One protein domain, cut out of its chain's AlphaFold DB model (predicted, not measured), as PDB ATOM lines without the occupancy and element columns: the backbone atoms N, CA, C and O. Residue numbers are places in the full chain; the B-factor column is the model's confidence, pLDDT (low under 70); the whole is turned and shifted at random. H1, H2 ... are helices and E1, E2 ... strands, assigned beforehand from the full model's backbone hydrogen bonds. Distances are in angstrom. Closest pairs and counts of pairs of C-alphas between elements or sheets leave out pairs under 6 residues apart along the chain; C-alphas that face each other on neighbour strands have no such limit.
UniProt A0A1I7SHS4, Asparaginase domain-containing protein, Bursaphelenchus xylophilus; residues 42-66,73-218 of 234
ATOM      1  N   GLY A  42     -16.661 -39.113  31.461       55.75
ATOM      2  CA  GLY A  42     -16.118 -39.326  32.810       55.75
ATOM      3  C   GLY A  42     -16.834 -38.574  33.938       55.75
ATOM      4  O   GLY A  42     -16.407 -38.660  35.085       55.75
ATOM      5  N   ARG A  43     -17.922 -37.844  33.651       60.75
ATOM      6  CA  ARG A  43     -18.789 -37.228  34.665       60.75
ATOM      7  C   ARG A  43     -20.086 -38.011  34.804       60.75
ATOM      8  O   ARG A  43     -20.748 -38.296  33.807       60.75
ATOM      9  N   VAL A  44     -20.458 -38.293  36.048       62.16
ATOM     10  CA  VAL A  44     -21.730 -38.921  36.410       62.16
ATOM     11  C   VAL A  44     -22.724 -37.826  36.763       62.16
ATOM     12  O   VAL A  44     -22.436 -36.964  37.596       62.16
ATOM     13  N   LYS A  45     -23.902 -37.853  36.144       67.81
ATOM     14  CA  LYS A  45     -25.030 -37.001  36.529       67.81
ATOM     15  C   LYS A  45     -26.191 -37.873  36.980       67.81
ATOM     16  O   LYS A  45     -26.589 -38.778  36.250       67.81
ATOM     17  N   LYS A  46     -26.748 -37.568  38.158       65.44
ATOM     18  CA  LYS A  46     -28.075 -38.060  38.539       65.44
ATOM     19  C   LYS A  46     -29.092 -37.378  37.640       65.44
ATOM     20  O   LYS A  46     -29.118 -36.154  37.539       65.44
ATOM     21  N   VAL A  47     -29.902 -38.176  36.978       64.88
ATOM     22  CA  VAL A  47     -30.967 -37.731  36.095       64.88
ATOM     23  C   VAL A  47     -32.266 -38.384  36.547       64.88
ATOM     24  O   VAL A  47     -32.275 -39.443  37.163       64.88
ATOM     25  N   SER A  48     -33.383 -37.733  36.269       63.03
ATOM     26  CA  SER A  48     -34.684 -38.395  36.243       63.03
ATOM     27  C   SER A  48     -35.091 -38.601  34.787       63.03
ATOM     28  O   SER A  48     -34.574 -37.919  33.895       63.03
ATOM     29  N   ALA A  49     -36.053 -39.489  34.531       57.44
ATOM     30  CA  ALA A  49     -36.638 -39.635  33.196       57.44
ATOM     31  C   ALA A  49     -37.150 -38.279  32.650       57.44
ATOM     32  O   ALA A  49     -36.946 -37.944  31.485       57.44
ATOM     33  N   SER A  50     -37.715 -37.434  33.521       55.09
ATOM     34  CA  SER A  50     -38.174 -36.079  33.186       55.09
ATOM     35  C   SER A  50     -37.031 -35.101  32.881       55.09
ATOM     36  O   SER A  50     -37.165 -34.247  32.006       55.09
ATOM     37  N   HIS A  51     -35.892 -35.215  33.566       63.81
ATOM     38  CA  HIS A  51     -34.710 -34.392  33.290       63.81
ATOM     39  C   HIS A  51     -34.060 -34.777  31.952       63.81
ATOM     40  O   HIS A  51     -33.695 -33.909  31.162       63.81
ATOM     41  N   LEU A  52     -33.991 -36.077  31.647       62.44
ATOM     42  CA  LEU A  52     -33.560 -36.567  30.334       62.44
ATOM     43  C   LEU A  52     -34.424 -36.023  29.201       62.44
ATOM     44  O   LEU A  52     -33.907 -35.608  28.161       62.44
ATOM     45  N   HIS A  53     -35.733 -35.963  29.431       59.56
ATOM     46  CA  HIS A  53     -36.659 -35.336  28.505       59.56
ATOM     47  C   HIS A  53     -36.337 -33.846  28.263       59.56
ATOM     48  O   HIS A  53     -36.305 -33.411  27.112       59.56
ATOM     49  N   GLN A  54     -36.030 -33.063  29.302       59.22
ATOM     50  CA  GLN A  54     -35.661 -31.647  29.135       59.22
ATOM     51  C   GLN A  54     -34.378 -31.470  28.313       59.22
ATOM     52  O   GLN A  54     -34.360 -30.661  27.383       59.22
ATOM     53  N   ILE A  55     -33.340 -32.269  28.583       64.12
ATOM     54  CA  ILE A  55     -32.098 -32.266  27.791       64.12
ATOM     55  C   ILE A  55     -32.408 -32.549  26.316       64.12
ATOM     56  O   ILE A  55     -31.888 -31.893  25.410       64.12
ATOM     57  N   HIS A  56     -33.296 -33.507  26.062       61.44
ATOM     58  CA  HIS A  56     -33.714 -33.860  24.716       61.44
ATOM     59  C   HIS A  56     -34.427 -32.706  23.994       61.44
ATOM     60  O   HIS A  56     -34.128 -32.438  22.828       61.44
ATOM     61  N   LEU A  57     -35.344 -32.004  24.668       59.38
ATOM     62  CA  LEU A  57     -36.044 -30.845  24.104       59.38
ATOM     63  C   LEU A  57     -35.078 -29.714  23.738       59.38
ATOM     64  O   LEU A  57     -35.189 -29.146  22.650       59.38
ATOM     65  N   ILE A  58     -34.107 -29.421  24.604       60.03
ATOM     66  CA  ILE A  58     -33.094 -28.381  24.372       60.03
ATOM     67  C   ILE A  58     -32.259 -28.717  23.126       60.03
ATOM     68  O   ILE A  58     -32.089 -27.872  22.243       60.03
ATOM     69  N   ASN A  59     -31.826 -29.973  22.989       59.25
ATOM     70  CA  ASN A  59     -31.068 -30.431  21.822       59.25
ATOM     71  C   ASN A  59     -31.888 -30.351  20.518       59.25
ATOM     72  O   ASN A  59     -31.355 -29.988  19.466       59.25
ATOM     73  N   GLN A  60     -33.197 -30.634  20.565       56.94
ATOM     74  CA  GLN A  60     -34.076 -30.494  19.397       56.94
ATOM     75  C   GLN A  60     -34.315 -29.030  18.990       56.94
ATOM     76  O   GLN A  60     -34.348 -28.718  17.796       56.94
ATOM     77  N   GLN A  61     -34.474 -28.121  19.955       53.94
ATOM     78  CA  GLN A  61     -34.683 -26.692  19.690       53.94
ATOM     79  C   GLN A  61     -33.441 -26.029  19.074       53.94
ATOM     80  O   GLN A  61     -33.579 -25.196  18.177       53.94
ATOM     81  N   GLY A  62     -32.238 -26.451  19.481       53.41
ATOM     82  CA  GLY A  62     -30.979 -26.028  18.861       53.41
ATOM     83  C   GLY A  62     -30.877 -26.413  17.380       53.41
ATOM     84  O   GLY A  62     -30.469 -25.591  16.562       53.41
ATOM     85  N   ARG A  63     -31.325 -27.622  17.004       53.00
ATOM     86  CA  ARG A  63     -31.333 -28.094  15.603       53.00
ATOM     87  C   ARG A  63     -32.337 -27.355  14.715       53.00
ATOM     88  O   ARG A  63     -31.987 -26.996  13.595       53.00
ATOM     89  N   ARG A  64     -33.555 -27.070  15.199       48.16
ATOM     90  CA  ARG A  64     -34.584 -26.363  14.400       48.16
ATOM     91  C   ARG A  64     -34.182 -24.943  13.987       48.16
ATOM     92  O   ARG A  64     -34.675 -24.454  12.979       48.16
ATOM     93  N   ARG A  65     -33.278 -24.283  14.723       45.47
ATOM     94  CA  ARG A  65     -32.724 -22.972  14.334       45.47
ATOM     95  C   ARG A  65     -31.609 -23.046  13.282       45.47
ATOM     96  O   ARG A  65     -31.306 -22.021  12.685       45.47
ATOM     97  N   LEU A  66     -31.011 -24.218  13.060       47.62
ATOM     98  CA  LEU A  66     -29.871 -24.430  12.154       47.62
ATOM     99  C   LEU A  66     -30.240 -25.188  10.869       47.62
ATOM    100  O   LEU A  66     -29.439 -25.234   9.941       47.62
ATOM    101  N   ALA A  73     -29.654 -36.808   8.316       61.31
ATOM    102  CA  ALA A  73     -29.831 -38.256   8.329       61.31
ATOM    103  C   ALA A  73     -31.034 -38.599   9.224       61.31
ATOM    104  O   ALA A  73     -31.183 -38.034  10.309       61.31
ATOM    105  N   ASN A  74     -31.919 -39.472   8.745       84.00
ATOM    106  CA  ASN A  74     -33.084 -39.892   9.513       84.00
ATOM    107  C   ASN A  74     -32.587 -40.656  10.756       84.00
ATOM    108  O   ASN A  74     -31.792 -41.584  10.627       84.00
ATOM    109  N   GLU A  75     -32.961 -40.231  11.963       90.25
ATOM    110  CA  GLU A  75     -32.422 -40.775  13.218       90.25
ATOM    111  C   GLU A  75     -33.524 -41.490  14.000       90.25
ATOM    112  O   GLU A  75     -34.509 -40.861  14.379       90.25
ATOM    113  N   ASN A  76     -33.307 -42.767  14.313       92.62
ATOM    114  CA  ASN A  76     -34.138 -43.525  15.245       92.62
ATOM    115  C   ASN A  76     -33.515 -43.465  16.636       92.62
ATOM    116  O   ASN A  76     -32.322 -43.740  16.807       92.62
ATOM    117  N   LYS A  77     -34.318 -43.121  17.638       93.56
ATOM    118  CA  LYS A  77     -33.847 -42.894  19.002       93.56
ATOM    119  C   LYS A  77     -34.237 -44.045  19.905       93.56
ATOM    120  O   LYS A  77     -35.414 -44.343  20.061       93.56
ATOM    121  N   VAL A  78     -33.257 -44.649  20.562       95.75
ATOM    122  CA  VAL A  78     -33.471 -45.783  21.463       95.75
ATOM    123  C   VAL A  78     -33.061 -45.411  22.883       95.75
ATOM    124  O   VAL A  78     -32.007 -44.816  23.109       95.75
ATOM    125  N   LEU A  79     -33.890 -45.765  23.859       95.25
ATOM    126  CA  LEU A  79     -33.523 -45.668  25.267       95.25
ATOM    127  C   LEU A  79     -33.058 -47.033  25.762       95.25
ATOM    128  O   LEU A  79     -33.782 -48.017  25.643       95.25
ATOM    129  N   VAL A  80     -31.861 -47.086  26.334       95.94
ATOM    130  CA  VAL A  80     -31.300 -48.282  26.959       95.94
ATOM    131  C   VAL A  80     -31.359 -48.101  28.472       95.94
ATOM    132  O   VAL A  80     -30.650 -47.260  29.023       95.94
ATOM    133  N   LEU A  81     -32.199 -48.882  29.142       94.81
ATOM    134  CA  LEU A  81     -32.259 -48.976  30.597       94.81
ATOM    135  C   LEU A  81     -31.303 -50.078  31.049       94.81
ATOM    136  O   LEU A  81     -31.511 -51.247  30.738       94.81
ATOM    137  N   TYR A  82     -30.242 -49.710  31.755       94.62
ATOM    138  CA  TYR A  82     -29.279 -50.641  32.323       94.62
ATOM    139  C   TYR A  82     -29.609 -50.888  33.792       94.62
ATOM    140  O   TYR A  82     -29.286 -50.071  34.656       94.62
ATOM    141  N   THR A  83     -30.295 -52.003  34.052       92.69
ATOM    142  CA  THR A  83     -30.759 -52.372  35.396       92.69
ATOM    143  C   THR A  83     -29.710 -53.169  36.162       92.69
ATOM    144  O   THR A  83     -29.670 -53.078  37.384       92.69
ATOM    145  N   GLY A  84     -28.841 -53.902  35.458       91.06
ATOM    146  CA  GLY A  84     -27.745 -54.673  36.040       91.06
ATOM    147  C   GLY A  84     -27.438 -55.954  35.267       91.06
ATOM    148  O   GLY A  84     -27.556 -56.000  34.041       91.06
ATOM    149  N   GLY A  85     -27.026 -56.994  35.992       89.56
ATOM    150  CA  GLY A  85     -26.584 -58.269  35.423       89.56
ATOM    151  C   GLY A  85     -25.106 -58.328  35.018       89.56
ATOM    152  O   GLY A  85     -24.367 -57.344  35.079       89.56
ATOM    153  N   THR A  86     -24.673 -59.510  34.571       89.81
ATOM    154  CA  THR A  86     -23.257 -59.845  34.328       89.81
ATOM    155  C   THR A  86     -22.577 -58.960  33.284       89.81
ATOM    156  O   THR A  86     -21.375 -58.728  33.371       89.81
ATOM    157  N   ILE A  87     -23.325 -58.417  32.316       88.88
ATOM    158  CA  ILE A  87     -22.780 -57.673  31.168       88.88
ATOM    159  C   ILE A  87     -21.868 -56.497  31.562       88.88
ATOM    160  O   ILE A  87     -20.887 -56.230  30.867       88.88
ATOM    161  N   GLY A  88     -22.149 -55.822  32.680       86.00
ATOM    162  CA  GLY A  88     -21.328 -54.722  33.196       86.00
ATOM    163  C   GLY A  88     -20.648 -55.016  34.531       86.00
ATOM    164  O   GLY A  88     -20.237 -54.078  35.214       86.00
ATOM    165  N   MET A  89     -20.527 -56.287  34.922       87.88
ATOM    166  CA  MET A  89     -19.758 -56.678  36.104       87.88
ATOM    167  C   MET A  89     -18.251 -56.624  35.840       87.88
ATOM    168  O   MET A  89     -17.782 -56.788  34.712       87.88
ATOM    169  N   ARG A  90     -17.475 -56.449  36.910       85.19
ATOM    170  CA  ARG A  90     -16.018 -56.592  36.897       85.19
ATOM    171  C   ARG A  90     -15.555 -57.563  37.965       85.19
ATOM    172  O   ARG A  90     -16.146 -57.666  39.039       85.19
ATOM    173  N   THR A  91     -14.462 -58.253  37.664       81.75
ATOM    174  CA  THR A  91     -13.771 -59.093  38.636       81.75
ATOM    175  C   THR A  91     -12.923 -58.220  39.553       81.75
ATOM    176  O   THR A  91     -12.004 -57.541  39.089       81.75
ATOM    177  N   LYS A  92     -13.212 -58.260  40.852       80.25
ATOM    178  CA  LYS A  92     -12.358 -57.734  41.921       80.25
ATOM    179  C   LYS A  92     -11.990 -58.911  42.811       80.25
ATOM    180  O   LYS A  92     -12.874 -59.618  43.282       80.25
ATOM    181  N   ASP A  93     -10.695 -59.186  42.936       82.31
ATOM    182  CA  ASP A  93     -10.163 -60.291  43.749       82.31
ATOM    183  C   ASP A  93     -10.781 -61.672  43.442       82.31
ATOM    184  O   ASP A  93     -10.967 -62.510  44.320       82.31
ATOM    185  N   GLY A  94     -11.111 -61.923  42.170       78.31
ATOM    186  CA  GLY A  94     -11.701 -63.190  41.715       78.31
ATOM    187  C   GLY A  94     -13.223 -63.290  41.867       78.31
ATOM    188  O   GLY A  94     -13.803 -64.267  41.400       78.31
ATOM    189  N   VAL A  95     -13.880 -62.279  42.443       81.50
ATOM    190  CA  VAL A  95     -15.341 -62.212  42.588       81.50
ATOM    191  C   VAL A  95     -15.921 -61.215  41.587       81.50
ATOM    192  O   VAL A  95     -15.403 -60.108  41.417       81.50
ATOM    193  N   TYR A  96     -16.995 -61.606  40.901       80.69
ATOM    194  CA  TYR A  96     -17.738 -60.706  40.022       80.69
ATOM    195  C   TYR A  96     -18.657 -59.812  40.848       80.69
ATOM    196  O   TYR A  96     -19.423 -60.295  41.674       80.69
ATOM    197  N   SER A  97     -18.578 -58.504  40.617       83.69
ATOM    198  CA  SER A  97     -19.473 -57.529  41.239       83.69
ATOM    199  C   SER A  97     -19.905 -56.475  40.218       83.69
ATOM    200  O   SER A  97     -19.115 -56.147  39.321       83.69
ATOM    201  N   PRO A  98     -21.138 -55.943  40.311       84.56
ATOM    202  CA  PRO A  98     -21.546 -54.794  39.515       84.56
ATOM    203  C   PRO A  98     -20.596 -53.615  39.749       84.56
ATOM    204  O   PRO A  98     -20.295 -53.269  40.893       84.56
ATOM    205  N   GLU A  99     -20.121 -52.989  38.673       86.06
ATOM    206  CA  GLU A  99     -19.321 -51.769  38.767       86.06
ATOM    207  C   GLU A  99     -20.076 -50.597  38.130       86.06
ATOM    208  O   GLU A  99     -20.232 -50.576  36.902       86.06
ATOM    209  N   PRO A 100     -20.539 -49.622  38.937       85.38
ATOM    210  CA  PRO A 100     -21.247 -48.465  38.418       85.38
ATOM    211  C   PRO A 100     -20.443 -47.725  37.347       85.38
ATOM    212  O   PRO A 100     -19.227 -47.555  37.458       85.38
ATOM    213  N   HIS A 101     -21.125 -47.284  36.296       86.19
ATOM    214  CA  HIS A 101     -20.603 -46.515  35.164       86.19
ATOM    215  C   HIS A 101     -19.552 -47.219  34.304       86.19
ATOM    216  O   HIS A 101     -19.103 -46.635  33.309       86.19
ATOM    217  N   PHE A 102     -19.176 -48.460  34.620       88.75
ATOM    218  CA  PHE A 102     -18.209 -49.214  33.834       88.75
ATOM    219  C   PHE A 102     -18.740 -49.489  32.429       88.75
ATOM    220  O   PHE A 102     -18.090 -49.116  31.456       88.75
ATOM    221  N   LEU A 103     -19.933 -50.077  32.306       89.81
ATOM    222  CA  LEU A 103     -20.500 -50.451  31.008       89.81
ATOM    223  C   LEU A 103     -20.739 -49.237  30.088       89.81
ATOM    224  O   LEU A 103     -20.251 -49.272  28.957       89.81
ATOM    225  N   PRO A 104     -21.395 -48.141  30.526       88.75
ATOM    226  CA  PRO A 104     -21.507 -46.938  29.698       88.75
ATOM    227  C   PRO A 104     -20.141 -46.407  29.238       88.75
ATOM    228  O   PRO A 104     -19.960 -46.076  28.067       88.75
ATOM    229  N   SER A 105     -19.150 -46.378  30.136       87.44
ATOM    230  CA  SER A 105     -17.798 -45.910  29.807       87.44
ATOM    231  C   SER A 105     -17.081 -46.853  28.837       87.44
ATOM    232  O   SER A 105     -16.413 -46.386  27.918       87.44
ATOM    233  N   ALA A 106     -17.264 -48.165  28.990       88.44
ATOM    234  CA  ALA A 106     -16.738 -49.177  28.087       88.44
ATOM    235  C   ALA A 106     -17.314 -48.989  26.681       88.44
ATOM    236  O   ALA A 106     -16.547 -48.854  25.735       88.44
ATOM    237  N   ILE A 107     -18.640 -48.864  26.550       90.94
ATOM    238  CA  ILE A 107     -19.330 -48.665  25.265       90.94
ATOM    239  C   ILE A 107     -18.794 -47.442  24.514       90.94
ATOM    240  O   ILE A 107     -18.654 -47.495  23.294       90.94
ATOM    241  N   ARG A 108     -18.414 -46.360  25.209       88.19
ATOM    242  CA  ARG A 108     -17.808 -45.187  24.551       88.19
ATOM    243  C   ARG A 108     -16.543 -45.517  23.771       88.19
ATOM    244  O   ARG A 108     -16.305 -44.894  22.739       88.19
ATOM    245  N   ALA A 109     -15.758 -46.468  24.263       86.62
ATOM    246  CA  ALA A 109     -14.503 -46.890  23.661       86.62
ATOM    247  C   ALA A 109     -14.674 -47.988  22.595       86.62
ATOM    248  O   ALA A 109     -13.674 -48.404  22.017       86.62
ATOM    249  N   LEU A 110     -15.903 -48.452  22.323       87.38
ATOM    250  CA  LEU A 110     -16.206 -49.556  21.408       87.38
ATOM    251  C   LEU A 110     -16.711 -49.043  20.046       87.38
ATOM    252  O   LEU A 110     -17.903 -48.772  19.934       87.38
ATOM    253  N   PRO A 111     -15.894 -48.985  18.971       89.81
ATOM    254  CA  PRO A 111     -16.344 -48.564  17.647       89.81
ATOM    255  C   PRO A 111     -17.571 -49.309  17.106       89.81
ATOM    256  O   PRO A 111     -18.426 -48.639  16.540       89.81
ATOM    257  N   PRO A 112     -17.753 -50.636  17.301       90.81
ATOM    258  CA  PRO A 112     -18.973 -51.310  16.846       90.81
ATOM    259  C   PRO A 112     -20.255 -50.803  17.513       90.81
ATOM    260  O   PRO A 112     -21.337 -50.980  16.960       90.81
ATOM    261  N   LEU A 113     -20.145 -50.194  18.695       92.25
ATOM    262  CA  LEU A 113     -21.281 -49.690  19.464       92.25
ATOM    263  C   LEU A 113     -21.317 -48.157  19.534       92.25
ATOM    264  O   LEU A 113     -22.334 -47.600  19.939       92.25
ATOM    265  N   ASN A 114     -20.247 -47.459  19.151       93.56
ATOM    266  CA  ASN A 114     -20.146 -46.014  19.283       93.56
ATOM    267  C   ASN A 114     -19.306 -45.377  18.161       93.56
ATOM    268  O   ASN A 114     -18.076 -45.346  18.215       93.56
ATOM    269  N   ASP A 115     -19.990 -44.800  17.177       94.06
ATOM    270  CA  ASP A 115     -19.440 -43.886  16.179       94.06
ATOM    271  C   ASP A 115     -19.211 -42.508  16.819       94.06
ATOM    272  O   ASP A 115     -20.091 -41.643  16.864       94.06
ATOM    273  N   VAL A 116     -18.008 -42.333  17.372       91.25
ATOM    274  CA  VAL A 116     -17.591 -41.104  18.061       91.25
ATOM    275  C   VAL A 116     -17.598 -39.906  17.114       91.25
ATOM    276  O   VAL A 116     -18.005 -38.820  17.518       91.25
ATOM    277  N   GLU A 117     -17.192 -40.088  15.856       91.50
ATOM    278  CA  GLU A 117     -17.117 -38.998  14.880       91.50
ATOM    279  C   GLU A 117     -18.506 -38.428  14.588       91.50
ATOM    280  O   GLU A 117     -18.692 -37.208  14.573       91.50
ATOM    281  N   TYR A 118     -19.511 -39.296  14.428       91.50
ATOM    282  CA  TYR A 118     -20.889 -38.853  14.249       91.50
ATOM    283  C   TYR A 118     -21.413 -38.108  15.481       91.50
ATOM    284  O   TYR A 118     -22.042 -37.056  15.330       91.50
ATOM    285  N   VAL A 119     -21.153 -38.620  16.688       90.44
ATOM    286  CA  VAL A 119     -21.600 -37.983  17.938       90.44
ATOM    287  C   VAL A 119     -20.950 -36.613  18.116       90.44
ATOM    288  O   VAL A 119     -21.661 -35.646  18.371       90.44
ATOM    289  N   GLU A 120     -19.636 -36.490  17.932       89.94
ATOM    290  CA  GLU A 120     -18.945 -35.203  18.060       89.94
ATOM    291  C   GLU A 120     -19.388 -34.207  16.987       89.94
ATOM    292  O   GLU A 120     -19.552 -33.031  17.281       89.94
ATOM    293  N   LYS A 121     -19.669 -34.650  15.760       90.31
ATOM    294  CA  LYS A 121     -20.133 -33.749  14.695       90.31
ATOM    295  C   LYS A 121     -21.552 -33.214  14.926       90.31
ATOM    296  O   LYS A 121     -21.833 -32.075  14.562       90.31
ATOM    297  N   HIS A 122     -22.457 -34.030  15.468       86.88
ATOM    298  CA  HIS A 122     -23.892 -33.707  15.516       86.88
ATOM    299  C   HIS A 122     -24.422 -33.372  16.915       86.88
ATOM    300  O   HIS A 122     -25.524 -32.829  17.027       86.88
ATOM    301  N   TYR A 123     -23.668 -33.708  17.960       86.44
ATOM    302  CA  TYR A 123     -24.034 -33.556  19.368       86.44
ATOM    303  C   TYR A 123     -22.893 -32.924  20.195       86.44
ATOM    304  O   TYR A 123     -22.836 -33.126  21.409       86.44
ATOM    305  N   ASP A 124     -22.007 -32.132  19.574       83.69
ATOM    306  CA  ASP A 124     -20.909 -31.404  20.241       83.69
ATOM    307  C   ASP A 124     -21.389 -30.588  21.452       83.69
ATOM    308  O   ASP A 124     -20.773 -30.619  22.518       83.69
ATOM    309  N   LYS A 125     -22.517 -29.889  21.292       82.88
ATOM    310  CA  LYS A 125     -23.126 -28.994  22.290       82.88
ATOM    311  C   LYS A 125     -24.117 -29.685  23.220       82.88
ATOM    312  O   LYS A 125     -24.684 -29.023  24.089       82.88
ATOM    313  N   ALA A 126     -24.373 -30.977  23.030       77.06
ATOM    314  CA  ALA A 126     -25.323 -31.692  23.866       77.06
ATOM    315  C   ALA A 126     -24.772 -31.828  25.289       77.06
ATOM    316  O   ALA A 126     -23.655 -32.303  25.493       77.06
ATOM    317  N   GLU A 127     -25.579 -31.461  26.286       76.88
ATOM    318  CA  GLU A 127     -25.194 -31.596  27.697       76.88
ATOM    319  C   GLU A 127     -24.907 -33.056  28.081       76.88
ATOM    320  O   GLU A 127     -23.994 -33.346  28.859       76.88
ATOM    321  N   VAL A 128     -25.699 -33.968  27.518       80.62
ATOM    322  CA  VAL A 128     -25.509 -35.413  27.586       80.62
ATOM    323  C   VAL A 128     -25.387 -35.924  26.162       80.62
ATOM    324  O   VAL A 128     -26.354 -35.897  25.394       80.62
ATOM    325  N   LYS A 129     -24.192 -36.399  25.815       85.56
ATOM    326  CA  LYS A 129     -23.928 -36.940  24.484       85.56
ATOM    327  C   LYS A 129     -24.614 -38.301  24.347       85.56
ATOM    328  O   LYS A 129     -24.428 -39.143  25.226       85.56
ATOM    329  N   PRO A 130     -25.384 -38.570  23.284       91.12
ATOM    330  CA  PRO A 130     -25.844 -39.924  23.001       91.12
ATOM    331  C   PRO A 130     -24.691 -40.817  22.548       91.12
ATOM    332  O   PRO A 130     -23.598 -40.341  22.249       91.12
ATOM    333  N   TYR A 131     -24.949 -42.112  22.476       92.81
ATOM    334  CA  TYR A 131     -24.173 -43.063  21.696       92.81
ATOM    335  C   TYR A 131     -24.776 -43.171  20.295       92.81
ATOM    336  O   TYR A 131     -25.967 -42.917  20.096       92.81
ATOM    337  N   CYS A 132     -23.969 -43.567  19.319       94.50
ATOM    338  CA  CYS A 132     -24.443 -43.772  17.959       94.50
ATOM    339  C   CYS A 132     -23.896 -45.080  17.411       94.50
ATOM    340  O   CYS A 132     -22.691 -45.296  17.452       94.50
ATOM    341  N   LEU A 133     -24.756 -45.943  16.876       94.69
ATOM    342  CA  LEU A 133     -24.262 -47.112  16.153       94.69
ATOM    343  C   LEU A 133     -23.637 -46.676  14.815       94.69
ATOM    344  O   LEU A 133     -24.140 -45.730  14.188       94.69
ATOM    345  N   PRO A 134     -22.569 -47.352  14.350       92.88
ATOM    346  CA  PRO A 134     -22.070 -47.196  12.988       92.88
ATOM    347  C   PRO A 134     -23.174 -47.437  11.946       92.88
ATOM    348  O   PRO A 134     -24.156 -48.128  12.232       92.88
ATOM    349  N   PRO A 135     -23.035 -46.894  10.725       91.38
ATOM    350  CA  PRO A 135     -24.004 -47.133   9.662       91.38
ATOM    351  C   PRO A 135     -24.114 -48.630   9.347       91.38
ATOM    352  O   PRO A 135     -23.110 -49.321   9.164       91.38
ATOM    353  N   VAL A 136     -25.347 -49.129   9.255       86.81
ATOM    354  CA  VAL A 136     -25.634 -50.526   8.914       86.81
ATOM    355  C   VAL A 136     -25.950 -50.610   7.426       86.81
ATOM    356  O   VAL A 136     -26.786 -49.872   6.909       86.81
ATOM    357  N   LYS A 137     -25.287 -51.525   6.713       86.00
ATOM    358  CA  LYS A 137     -25.512 -51.706   5.275       86.00
ATOM    359  C   LYS A 137     -26.981 -52.053   5.009       86.00
ATOM    360  O   LYS A 137     -27.482 -53.041   5.536       86.00
ATOM    361  N   GLY A 138     -27.634 -51.270   4.152       84.06
ATOM    362  CA  GLY A 138     -29.041 -51.466   3.789       84.06
ATOM    363  C   GLY A 138     -30.044 -50.700   4.656       84.06
ATOM    364  O   GLY A 138     -31.234 -50.790   4.384       84.06
ATOM    365  N   PHE A 139     -29.578 -49.927   5.641       85.00
ATOM    366  CA  PHE A 139     -30.398 -48.999   6.420       85.00
ATOM    367  C   PHE A 139     -29.905 -47.572   6.191       85.00
ATOM    368  O   PHE A 139     -28.703 -47.308   6.252       85.00
ATOM    369  N   ASN A 140     -30.832 -46.657   5.916       83.62
ATOM    370  CA  ASN A 140     -30.507 -45.245   5.702       83.62
ATOM    371  C   ASN A 140     -30.572 -44.449   7.012       83.62
ATOM    372  O   ASN A 140     -30.049 -43.338   7.103       83.62
ATOM    373  N   GLU A 141     -31.213 -45.018   8.031       87.38
ATOM    374  CA  GLU A 141     -31.396 -44.421   9.337       87.38
ATOM    375  C   GLU A 141     -30.180 -44.635  10.245       87.38
ATOM    376  O   GLU A 141     -29.563 -45.702  10.281       87.38
ATOM    377  N   ARG A 142     -29.871 -43.625  11.061       91.00
ATOM    378  CA  ARG A 142     -28.896 -43.730  12.151       91.00
ATOM    379  C   ARG A 142     -29.603 -44.103  13.445       91.00
ATOM    380  O   ARG A 142     -30.583 -43.467  13.824       91.00
ATOM    381  N   VAL A 143     -29.076 -45.095  14.158       94.19
ATOM    382  CA  VAL A 143     -29.561 -45.435  15.500       94.19
ATOM    383  C   VAL A 143     -28.766 -44.642  16.530       94.19
ATOM    384  O   VAL A 143     -27.556 -44.831  16.691       94.19
ATOM    385  N   ILE A 144     -29.462 -43.744  17.218       94.38
ATOM    386  CA  ILE A 144     -28.941 -42.927  18.311       94.38
ATOM    387  C   ILE A 144     -29.524 -43.468  19.603       94.38
ATOM    388  O   ILE A 144     -30.733 -43.677  19.691       94.38
ATOM    389  N   TYR A 145     -28.700 -43.695  20.619       94.62
ATOM    390  CA  TYR A 145     -29.196 -44.276  21.857       94.62
ATOM    391  C   TYR A 145     -28.591 -43.657  23.109       94.62
ATOM    392  O   TYR A 145     -27.488 -43.114  23.102       94.62
ATOM    393  N   TRP A 146     -29.347 -43.720  24.200       92.69
ATOM    394  CA  TRP A 146     -28.933 -43.235  25.514       92.69
ATOM    395  C   TRP A 146     -28.924 -44.402  26.480       92.69
ATOM    396  O   TRP A 146     -29.924 -45.100  26.596       92.69
ATOM    397  N   VAL A 147     -27.803 -44.594  27.172       90.81
ATOM    398  CA  VAL A 147     -27.690 -45.593  28.237       90.81
ATOM    399  C   VAL A 147     -27.933 -44.902  29.562       90.81
ATOM    400  O   VAL A 147     -27.191 -43.991  29.929       90.81
ATOM    401  N   VAL A 148     -28.984 -45.336  30.241       90.31
ATOM    402  CA  VAL A 148     -29.398 -44.850  31.546       90.31
ATOM    403  C   VAL A 148     -29.212 -45.968  32.544       90.31
ATOM    404  O   VAL A 148     -29.775 -47.046  32.387       90.31
ATOM    405  N   GLU A 149     -28.415 -45.707  33.563       88.69
ATOM    406  CA  GLU A 149     -28.000 -46.702  34.537       88.69
ATOM    407  C   GLU A 149     -28.802 -46.578  35.833       88.69
ATOM    408  O   GLU A 149     -29.055 -45.473  36.316       88.69
ATOM    409  N   TYR A 150     -29.231 -47.712  36.383       89.00
ATOM    410  CA  TYR A 150     -29.940 -47.767  37.657       89.00
ATOM    411  C   TYR A 150     -28.947 -47.684  38.821       89.00
ATOM    412  O   TYR A 150     -27.918 -48.348  38.821       89.00
ATOM    413  N   GLU A 151     -29.280 -46.887  39.834       83.19
ATOM    414  CA  GLU A 151     -28.527 -46.789  41.085       83.19
ATOM    415  C   GLU A 151     -29.402 -47.284  42.251       83.19
ATOM    416  O   GLU A 151     -30.409 -46.628  42.541       83.19
ATOM    417  N   PRO A 152     -29.058 -48.387  42.942       85.44
ATOM    418  CA  PRO A 152     -27.962 -49.307  42.635       85.44
ATOM    419  C   PRO A 152     -28.272 -50.194  41.418       85.44
ATOM    420  O   PRO A 152     -29.439 -50.397  41.067       85.44
ATOM    421  N   LEU A 153     -27.217 -50.752  40.817       86.38
ATOM    422  CA  LEU A 153     -27.339 -51.861  39.869       86.38
ATOM    423  C   LEU A 153     -27.868 -53.098  40.600       86.38
ATOM    424  O   LEU A 153     -27.446 -53.390  41.719       86.38
ATOM    425  N   LEU A 154     -28.779 -53.817  39.956       81.88
ATOM    426  CA  LEU A 154     -29.473 -54.963  40.526       81.88
ATOM    427  C   LEU A 154     -28.844 -56.271  40.036       81.88
ATOM    428  O   LEU A 154     -28.537 -56.427  38.848       81.88
ATOM    429  N   ASP A 155     -28.689 -57.226  40.948       81.38
ATOM    430  CA  ASP A 155     -28.637 -58.629  40.558       81.38
ATOM    431  C   ASP A 155     -30.058 -59.056  40.165       81.38
ATOM    432  O   ASP A 155     -31.025 -58.753  40.864       81.38
ATOM    433  N   SER A 156     -30.203 -59.737  39.028       81.62
ATOM    434  CA  SER A 156     -31.511 -60.209  38.573       81.62
ATOM    435  C   SER A 156     -32.165 -61.169  39.564       81.62
ATOM    436  O   SER A 156     -33.393 -61.202  39.642       81.62
ATOM    437  N   SER A 157     -31.372 -61.922  40.327       82.44
ATOM    438  CA  SER A 157     -31.887 -62.834  41.353       82.44
ATOM    439  C   SER A 157     -32.546 -62.105  42.531       82.44
ATOM    440  O   SER A 157     -33.410 -62.680  43.189       82.44
ATOM    441  N   ASP A 158     -32.217 -60.826  42.736       84.94
ATOM    442  CA  ASP A 158     -32.774 -59.978  43.797       84.94
ATOM    443  C   ASP A 158     -33.919 -59.071  43.306       84.94
ATOM    444  O   ASP A 158     -34.446 -58.263  44.073       84.94
ATOM    445  N   MET A 159     -34.308 -59.159  42.027       86.69
ATOM    446  CA  MET A 159     -35.355 -58.298  41.475       86.69
ATOM    447  C   MET A 159     -36.748 -58.702  41.947       86.69
ATOM    448  O   MET A 159     -37.151 -59.865  41.888       86.69
ATOM    449  N   THR A 160     -37.507 -57.694  42.359       88.56
ATOM    450  CA  THR A 160     -38.856 -57.829  42.911       88.56
ATOM    451  C   THR A 160     -39.906 -57.211  41.987       88.56
ATOM    452  O   THR A 160     -39.589 -56.597  40.966       88.56
ATOM    453  N   PHE A 161     -41.181 -57.349  42.355       88.81
ATOM    454  CA  PHE A 161     -42.297 -56.756  41.615       88.81
ATOM    455  C   PHE A 161     -42.166 -55.230  41.457       88.81
ATOM    456  O   PHE A 161     -42.444 -54.695  40.382       88.81
ATOM    457  N   ASP A 162     -41.661 -54.548  42.488       88.56
ATOM    458  CA  ASP A 162     -41.459 -53.095  42.482       88.56
ATOM    459  C   ASP A 162     -40.424 -52.670  41.429       88.56
ATOM    460  O   ASP A 162     -40.569 -51.637  40.765       88.56
ATOM    461  N   ASP A 163     -39.407 -53.503  41.187       90.56
ATOM    462  CA  ASP A 163     -38.405 -53.241  40.155       90.56
ATOM    463  C   ASP A 163     -39.000 -53.325  38.746       90.56
ATOM    464  O   ASP A 163     -38.651 -52.520  37.877       90.56
ATOM    465  N   TRP A 164     -39.934 -54.248  38.505       92.69
ATOM    466  CA  TRP A 164     -40.627 -54.335  37.217       92.69
ATOM    467  C   TRP A 164     -41.573 -53.159  37.000       92.69
ATOM    468  O   TRP A 164     -41.572 -52.584  35.908       92.69
ATOM    469  N   ILE A 165     -42.324 -52.750  38.033       91.12
ATOM    470  CA  ILE A 165     -43.165 -51.546  37.974       91.12
ATOM    471  C   ILE A 165     -42.310 -50.338  37.608       91.12
ATOM    472  O   ILE A 165     -42.683 -49.552  36.734       91.12
ATOM    473  N   ARG A 166     -41.141 -50.201  38.237       89.88
ATOM    474  CA  ARG A 166     -40.220 -49.105  37.955       89.88
ATOM    475  C   ARG A 166     -39.769 -49.094  36.495       89.88
ATOM    476  O   ARG A 166     -39.854 -48.044  35.859       89.88
ATOM    477  N   ILE A 167     -39.352 -50.238  35.948       92.56
ATOM    478  CA  ILE A 167     -38.956 -50.350  34.534       92.56
ATOM    479  C   ILE A 167     -40.115 -49.944  33.617       92.56
ATOM    480  O   ILE A 167     -39.938 -49.104  32.730       92.56
ATOM    481  N   ALA A 168     -41.315 -50.485  33.849       93.44
ATOM    482  CA  ALA A 168     -42.500 -50.158  33.060       93.44
ATOM    483  C   ALA A 168     -42.835 -48.657  33.129       93.44
ATOM    484  O   ALA A 168     -43.150 -48.027  32.115       93.44
ATOM    485  N   HIS A 169     -42.720 -48.055  34.312       91.12
ATOM    486  CA  HIS A 169     -42.985 -46.639  34.533       91.12
ATOM    487  C   HIS A 169     -41.955 -45.725  33.851       91.12
ATOM    488  O   HIS A 169     -42.341 -44.727  33.238       91.12
ATOM    489  N   ASP A 170     -40.667 -46.068  33.895       90.44
ATOM    490  CA  ASP A 170     -39.604 -45.318  33.216       90.44
ATOM    491  C   ASP A 170     -39.765 -45.361  31.690       90.44
ATOM    492  O   ASP A 170     -39.606 -44.332  31.016       90.44
ATOM    493  N   ILE A 171     -40.158 -46.518  31.140       91.75
ATOM    494  CA  ILE A 171     -40.503 -46.639  29.720       91.75
ATOM    495  C   ILE A 171     -41.732 -45.783  29.405       91.75
ATOM    496  O   ILE A 171     -41.686 -44.990  28.466       91.75
ATOM    497  N   LYS A 172     -42.802 -45.864  30.207       90.81
ATOM    498  CA  LYS A 172     -44.031 -45.073  30.021       90.81
ATOM    499  C   LYS A 172     -43.751 -43.568  30.008       90.81
ATOM    500  O   LYS A 172     -44.238 -42.864  29.125       90.81
ATOM    501  N   LYS A 173     -42.934 -43.071  30.941       87.69
ATOM    502  CA  LYS A 173     -42.517 -41.657  31.008       87.69
ATOM    503  C   LYS A 173     -41.751 -41.210  29.764       87.69
ATOM    504  O   LYS A 173     -41.907 -40.074  29.325       87.69
ATOM    505  N   SER A 174     -40.952 -42.108  29.197       88.31
ATOM    506  CA  SER A 174     -40.089 -41.838  28.042       88.31
ATOM    507  C   SER A 174     -40.745 -42.206  26.703       88.31
ATOM    508  O   SER A 174     -40.162 -41.997  25.637       88.31
ATOM    509  N   TYR A 175     -41.966 -42.744  26.733       89.81
ATOM    510  CA  TYR A 175     -42.582 -43.442  25.607       89.81
ATOM    511  C   TYR A 175     -42.750 -42.574  24.359       89.81
ATOM    512  O   TYR A 175     -42.617 -43.055  23.238       89.81
ATOM    513  N   GLN A 176     -43.006 -41.277  24.533       89.62
ATOM    514  CA  GLN A 176     -43.209 -40.341  23.423       89.62
ATOM    515  C   GLN A 176     -41.899 -39.828  22.804       89.62
ATOM    516  O   GLN A 176     -41.927 -39.256  21.718       89.62
ATOM    517  N   HIS A 177     -40.750 -40.025  23.458       85.88
ATOM    518  CA  HIS A 177     -39.479 -39.385  23.071       85.88
ATOM    519  C   HIS A 177     -38.494 -40.311  22.369       85.88
ATOM    520  O   HIS A 177     -37.549 -39.831  21.740       85.88
ATOM    521  N   TYR A 178     -38.718 -41.615  22.484       92.44
ATOM    522  CA  TYR A 178     -37.895 -42.657  21.886       92.44
ATOM    523  C   TYR A 178     -38.747 -43.536  20.980       92.44
ATOM    524  O   TYR A 178     -39.937 -43.717  21.224       92.44
ATOM    525  N   ASP A 179     -38.137 -44.078  19.937       94.38
ATOM    526  CA  ASP A 179     -38.758 -44.946  18.935       94.38
ATOM    527  C   ASP A 179     -38.692 -46.425  19.340       94.38
ATOM    528  O   ASP A 179     -39.417 -47.251  18.794       94.38
ATOM    529  N   GLY A 180     -37.874 -46.755  20.343       95.81
ATOM    530  CA  GLY A 180     -37.782 -48.084  20.934       95.81
ATOM    531  C   GLY A 180     -36.999 -48.096  22.244       95.81
ATOM    532  O   GLY A 180     -36.352 -47.111  22.619       95.81
ATOM    533  N   PHE A 181     -37.051 -49.231  22.932       97.19
ATOM    534  CA  PHE A 181     -36.455 -49.420  24.251       97.19
ATOM    535  C   PHE A 181     -35.647 -50.713  24.302       97.19
ATOM    536  O   PHE A 181     -36.045 -51.733  23.739       97.19
ATOM    537  N   VAL A 182     -34.533 -50.679  25.022       97.69
ATOM    538  CA  VAL A 182     -33.746 -51.857  25.387       97.69
ATOM    539  C   VAL A 182     -33.609 -51.880  26.902       97.69
ATOM    540  O   VAL A 182     -33.264 -50.868  27.503       97.69
ATOM    541  N   VAL A 183     -33.855 -53.026  27.525       96.50
ATOM    542  CA  VAL A 183     -33.633 -53.252  28.954       96.50
ATOM    543  C   VAL A 183     -32.490 -54.252  29.086       96.50
ATOM    544  O   VAL A 183     -32.642 -55.419  28.725       96.50
ATOM    545  N   LEU A 184     -31.333 -53.781  29.555       95.62
ATOM    546  CA  LEU A 184     -30.190 -54.624  29.893       95.62
ATOM    547  C   LEU A 184     -30.379 -55.160  31.309       95.62
ATOM    548  O   LEU A 184     -30.456 -54.378  32.257       95.62
ATOM    549  N   HIS A 185     -30.441 -56.481  31.418       94.88
ATOM    550  CA  HIS A 185     -30.876 -57.207  32.601       94.88
ATOM    551  C   HIS A 185     -29.972 -58.425  32.865       94.88
ATOM    552  O   HIS A 185     -29.329 -58.950  31.950       94.88
ATOM    553  N   GLY A 186     -29.938 -58.916  34.106       91.81
ATOM    554  CA  GLY A 186     -29.298 -60.199  34.430       91.81
ATOM    555  C   GLY A 186     -30.074 -61.396  33.876       91.81
ATOM    556  O   GLY A 186     -31.269 -61.309  33.602       91.81
ATOM    557  N   THR A 187     -29.399 -62.516  33.647       91.12
ATOM    558  CA  THR A 187     -29.986 -63.657  32.927       91.12
ATOM    559  C   THR A 187     -30.919 -64.515  33.769       91.12
ATOM    560  O   THR A 187     -31.794 -65.165  33.201       91.12
ATOM    561  N   ASP A 188     -30.766 -64.502  35.093       89.06
ATOM    562  CA  ASP A 188     -31.392 -65.487  35.986       89.06
ATOM    563  C   ASP A 188     -32.917 -65.353  36.012       89.06
ATOM    564  O   ASP A 188     -33.637 -66.348  35.979       89.06
ATOM    565  N   THR A 189     -33.416 -64.114  35.984       91.06
ATOM    566  CA  THR A 189     -34.857 -63.807  35.988       91.06
ATOM    567  C   THR A 189     -35.318 -63.067  34.729       91.06
ATOM    568  O   THR A 189     -36.451 -62.594  34.668       91.06
ATOM    569  N   LEU A 190     -34.489 -63.015  33.674       93.12
ATOM    570  CA  LEU A 190     -34.771 -62.271  32.436       93.12
ATOM    571  C   LEU A 190     -36.135 -62.617  31.827       93.12
ATOM    572  O   LEU A 190     -36.909 -61.725  31.482       93.12
ATOM    573  N   ALA A 191     -36.434 -63.913  31.697       94.25
ATOM    574  CA  ALA A 191     -37.686 -64.378  31.106       94.25
ATOM    575  C   ALA A 191     -38.905 -63.999  31.962       94.25
ATOM    576  O   ALA A 191     -39.963 -63.671  31.426       94.25
ATOM    577  N   TYR A 192     -38.747 -64.010  33.287       93.00
ATOM    578  CA  TYR A 192     -39.811 -63.654  34.214       93.00
ATOM    579  C   TYR A 192     -40.094 -62.150  34.179       93.00
ATOM    580  O   TYR A 192     -41.246 -61.758  34.013       93.00
ATOM    581  N   THR A 193     -39.047 -61.319  34.175       93.81
ATOM    582  CA  THR A 193     -39.166 -59.870  33.962       93.81
ATOM    583  C   THR A 193     -39.816 -59.552  32.616       93.81
ATOM    584  O   THR A 193     -40.737 -58.742  32.555       93.81
ATOM    585  N   ALA A 194     -39.398 -60.205  31.525       95.06
ATOM    586  CA  ALA A 194     -39.993 -59.985  30.205       95.06
ATOM    587  C   ALA A 194     -41.492 -60.341  30.172       95.06
ATOM    588  O   ALA A 194     -42.280 -59.625  29.555       95.06
ATOM    589  N   CYS A 195     -41.890 -61.413  30.863       94.94
ATOM    590  CA  CYS A 195     -43.288 -61.806  31.019       94.94
ATOM    591  C   CYS A 195     -44.078 -60.787  31.857       94.94
ATOM    592  O   CYS A 195     -45.149 -60.357  31.450       94.94
ATOM    593  N   ALA A 196     -43.542 -60.336  32.992       93.69
ATOM    594  CA  ALA A 196     -44.199 -59.325  33.816       93.69
ATOM    595  C   ALA A 196     -44.413 -58.012  33.042       93.69
ATOM    596  O   ALA A 196     -45.515 -57.463  33.034       93.69
ATOM    597  N   LEU A 197     -43.385 -57.543  32.326       94.00
ATOM    598  CA  LEU A 197     -43.463 -56.326  31.519       94.00
ATOM    599  C   LEU A 197     -44.477 -56.440  30.375       94.00
ATOM    600  O   LEU A 197     -45.144 -55.452  30.075       94.00
ATOM    601  N   SER A 198     -44.636 -57.616  29.757       93.81
ATOM    602  CA  SER A 198     -45.610 -57.793  28.671       93.81
ATOM    603  C   SER A 198     -47.057 -57.622  29.143       93.81
ATOM    604  O   SER A 198     -47.870 -57.086  28.395       93.81
ATOM    605  N   PHE A 199     -47.362 -58.002  30.390       92.25
ATOM    606  CA  PHE A 199     -48.667 -57.757  31.008       92.25
ATOM    607  C   PHE A 199     -48.822 -56.325  31.529       92.25
ATOM    608  O   PHE A 199     -49.899 -55.752  31.415       92.25
ATOM    609  N   MET A 200     -47.765 -55.719  32.081       92.62
ATOM    610  CA  MET A 200     -47.823 -54.341  32.594       92.62
ATOM    611  C   MET A 200     -47.962 -53.287  31.483       92.62
ATOM    612  O   MET A 200     -48.467 -52.191  31.727       92.62
ATOM    613  N   MET A 201     -47.473 -53.583  30.275       88.75
ATOM    614  CA  MET A 201     -47.357 -52.629  29.169       88.75
ATOM    615  C   MET A 201     -48.384 -52.899  28.068       88.75
ATOM    616  O   MET A 201     -48.043 -53.245  26.936       88.75
ATOM    617  N   GLU A 202     -49.661 -52.716  28.396       85.75
ATOM    618  CA  GLU A 202     -50.747 -52.874  27.431       85.75
ATOM    619  C   GLU A 202     -50.625 -51.904  26.240       85.75
ATOM    620  O   GLU A 202     -50.217 -50.750  26.382       85.75
ATOM    621  N   GLN A 203     -51.032 -52.373  25.053       84.00
ATOM    622  CA  GLN A 203     -51.103 -51.582  23.812       84.00
ATOM    623  C   GLN A 203     -49.758 -50.985  23.363       84.00
ATOM    624  O   GLN A 203     -49.658 -49.837  22.917       84.00
ATOM    625  N   LEU A 204     -48.704 -51.793  23.449       86.12
ATOM    626  CA  LEU A 204     -47.365 -51.389  23.056       86.12
ATOM    627  C   LEU A 204     -47.228 -51.250  21.524       86.12
ATOM    628  O   LEU A 204     -47.229 -52.226  20.782       86.12
ATOM    629  N   GLY A 205     -47.088 -50.012  21.055       91.44
ATOM    630  CA  GLY A 205     -46.845 -49.643  19.651       91.44
ATOM    631  C   GLY A 205     -45.372 -49.423  19.270       91.44
ATOM    632  O   GLY A 205     -45.095 -49.081  18.124       91.44
ATOM    633  N   LYS A 206     -44.430 -49.574  20.211       94.88
ATOM    634  CA  LYS A 206     -42.978 -49.409  20.005       94.88
ATOM    635  C   LYS A 206     -42.217 -50.616  20.560       94.88
ATOM    636  O   LYS A 206     -42.601 -51.118  21.613       94.88
ATOM    637  N   PRO A 207     -41.140 -51.087  19.915       96.06
ATOM    638  CA  PRO A 207     -40.413 -52.263  20.381       96.06
ATOM    639  C   PRO A 207     -39.757 -52.029  21.749       96.06
ATOM    640  O   PRO A 207     -39.106 -51.006  21.972       96.06
ATOM    641  N   VAL A 208     -39.887 -53.015  22.638       96.88
ATOM    642  CA  VAL A 208     -39.169 -53.106  23.916       96.88
ATOM    643  C   VAL A 208     -38.423 -54.437  23.922       96.88
ATOM    644  O   VAL A 208     -39.039 -55.497  23.872       96.88
ATOM    645  N   VAL A 209     -37.093 -54.385  23.944       97.56
ATOM    646  CA  VAL A 209     -36.223 -55.567  23.894       97.56
ATOM    647  C   VAL A 209     -35.569 -55.768  25.253       97.56
ATOM    648  O   VAL A 209     -34.800 -54.922  25.697       97.56
ATOM    649  N   VAL A 210     -35.830 -56.900  25.903       96.56
ATOM    650  CA  VAL A 210     -35.123 -57.294  27.131       96.56
ATOM    651  C   VAL A 210     -33.977 -58.223  26.751       96.56
ATOM    652  O   VAL A 210     -34.182 -59.196  26.028       96.56
ATOM    653  N   THR A 211     -32.763 -57.921  27.202       96.06
ATOM    654  CA  THR A 211     -31.575 -58.719  26.887       96.06
ATOM    655  C   THR A 211     -30.587 -58.736  28.048       96.06
ATOM    656  O   THR A 211     -30.605 -57.868  28.918       96.06
ATOM    657  N   GLY A 212     -29.718 -59.739  28.058       92.88
ATOM    658  CA  GLY A 212     -28.698 -59.950  29.074       92.88
ATOM    659  C   GLY A 212     -27.497 -60.677  28.486       92.88
ATOM    660  O   GLY A 212     -27.477 -61.024  27.306       92.88
ATOM    661  N   SER A 213     -26.483 -60.917  29.312       90.94
ATOM    662  CA  SER A 213     -25.290 -61.657  28.904       90.94
ATOM    663  C   SER A 213     -24.839 -62.602  30.007       90.94
ATOM    664  O   SER A 213     -24.920 -62.259  31.182       90.94
ATOM    665  N   GLN A 214     -24.324 -63.765  29.612       86.62
ATOM    666  CA  GLN A 214     -23.635 -64.711  30.499       86.62
ATOM    667  C   GLN A 214     -22.183 -64.289  30.776       86.62
ATOM    668  O   GLN A 214     -21.559 -64.767  31.718       86.62
ATOM    669  N   VAL A 215     -21.632 -63.393  29.950       84.12
ATOM    670  CA  VAL A 215     -20.244 -62.921  30.035       84.12
ATOM    671  C   VAL A 215     -20.233 -61.398  30.135       84.12
ATOM    672  O   VAL A 215     -21.005 -60.709  29.463       84.12
ATOM    673  N   TYR A 216     -19.361 -60.858  30.982       82.31
ATOM    674  CA  TYR A 216     -19.149 -59.418  31.086       82.31
ATOM    675  C   TYR A 216     -18.492 -58.864  29.820       82.31
ATOM    676  O   TYR A 216     -17.847 -59.584  29.057       82.31
ATOM    677  N   ILE A 217     -18.636 -57.564  29.587       82.62
ATOM    678  CA  ILE A 217     -18.020 -56.924  28.430       82.62
ATOM    679  C   ILE A 217     -16.488 -56.960  28.536       82.62
ATOM    680  O   ILE A 217     -15.889 -56.458  29.490       82.62
ATOM    681  N   ILE A 218     -15.837 -57.571  27.546       73.69
ATOM    682  CA  ILE A 218     -14.379 -57.712  27.516       73.69
ATOM    683  C   ILE A 218     -13.783 -56.581  26.676       73.69
ATOM    684  O   ILE A 218     -13.929 -56.544  25.456       73.69
TER     685      ILE A 218
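Overview. This is residues 42 to 66 and 73 to 218 of the 234 residues of the protein "Asparaginase domain-containing protein" of Bursaphelenchus xylophilus (UniProt A0A1I7SHS4). A twisted wall of four parallel strands, in the order E5, E2, E6, E7, has two helices, H4 and H5, packed over one face. Around the E5 side lie smaller pieces: H2 grazes the sheet, and the long link after H3 pairs briefly with E5, while the hairpin E3 and E4 and the long helix H1 lie toward opposite ends of the whole. The printed part has 171 residues, with five named helices and seven named strands in the order E1, H1, E2, E3, E4, H2, H3, E5, H4, E6, H5, E7; E3 and E4 are antiparallel, and E1 pairs with no named strand. The class is mixed, helices and strands. The whole is compact, with a radius of gyration of the C-alphas of 16.4 A and spans of 48 by 42 by 35 A.

Along the chain. E1 is residues 43 to 47, with C-alpha 43 at (-18.789, -37.228, 34.665). H1, residues 49 to 64, is the longest helix by residues, 23.1 A from first to last C-alpha. After the cut come E2, residues 75 to 84 and 27.1 A long, E3, residues 89 to 92, and E4, residues 95 to 98. H2 is residues 102 to 108 and H3 residues 116 to 123. E5, residues 142 to 154, is 30.5 A long, begins with C-alpha 142 at (-28.896, -43.730, 12.151) and bends by 93 degrees at residue 151. H4, residues 161 to 174, is 20.3 A long; E6 is residues 180 to 184. H5, residues 190 to 200, is 15.3 A long. E7, residues 208 to 211, ends with C-alpha 211 at (-31.575, -58.719, 26.887).

Arrangement. The sheet is twisted, its C-alphas up to 4.4 A off its best plane, with E5 and E7 as edge strands. E5 and E2 stand at 16 degrees, with N 78 and O 144 at 2.8 A. E2 and E6 stand at 23 degrees, with N 182 and O 79 at 2.8 A. E6 and E7 stand at 22 degrees, with N 183 and O 209 at 2.8 A. H4 and H5 are on the same face of the sheet, making two layers, helices on one face of a sheet. H4 lies over E2 and E6 at a height over the sheet of 9.7 A, along the strands at 25 degrees to E6 on the local plane. H5 lies over E7 at a height of 9.9 A, along the strands at 7 degrees to E7 on the local plane, which is fitted to only just enough C-alphas, 6 of the sheet. H4, with residues 164 to 168, touches H5 at a steep tilt of 61 degrees, the closest C-alphas being those of Ala 168 and Leu 197, 6.4 A apart. E6, H5, E7 form a strand-helix-strand unit, a helix between two parallel neighbour strands; E5, H4, E6 form a split one, with E2 between its strands; both crossovers are right-handed. H1 is not on the sheet, and its residues 49 to 53 touch residues 170 to 174 of H4 at a shallow tilt of 18 degrees, the same way, the closest C-alphas being those of Ala 49 and Asp 170, 6.4 A apart. E1 and E5 are near each other, with 6 pairs of C-alphas within 10 A. H2 only grazes the sheet with residues 103 to 107; its closest C-alphas to E5 are those of Pro 104 and Val 147, 6.5 A apart. H3 is not on the sheet and is only just apart from H1, the closest C-alphas being 8.1 A apart. E3 and E4 form a hairpin at 139 degrees, with N 90 and O 97 at 2.9 A; Pro 98 of E4 and Leu 153 of E5 have the closest C-alphas of those two strands, 6.5 A apart. In H1, H2, H3, H4 and H5 every O i to N i+4 pair is within hydrogen-bond range.

Size, cuts and confidence. The two C-alphas farthest apart are those of Arg 65 and Gly 94, at 53.0 A. Residues 67 to 72 are not printed, and C-alphas 66 and 73 are 14.3 A apart across this cut. Of the links that are printed whole, H3 to E5 is long, with 18 residues; its residues 131 to 132 pair antiparallel with residues 144 to 145 of E5. The mean pLDDT of the printed part is 84.7, and residues 42 to 66 and residue 73 are under 70.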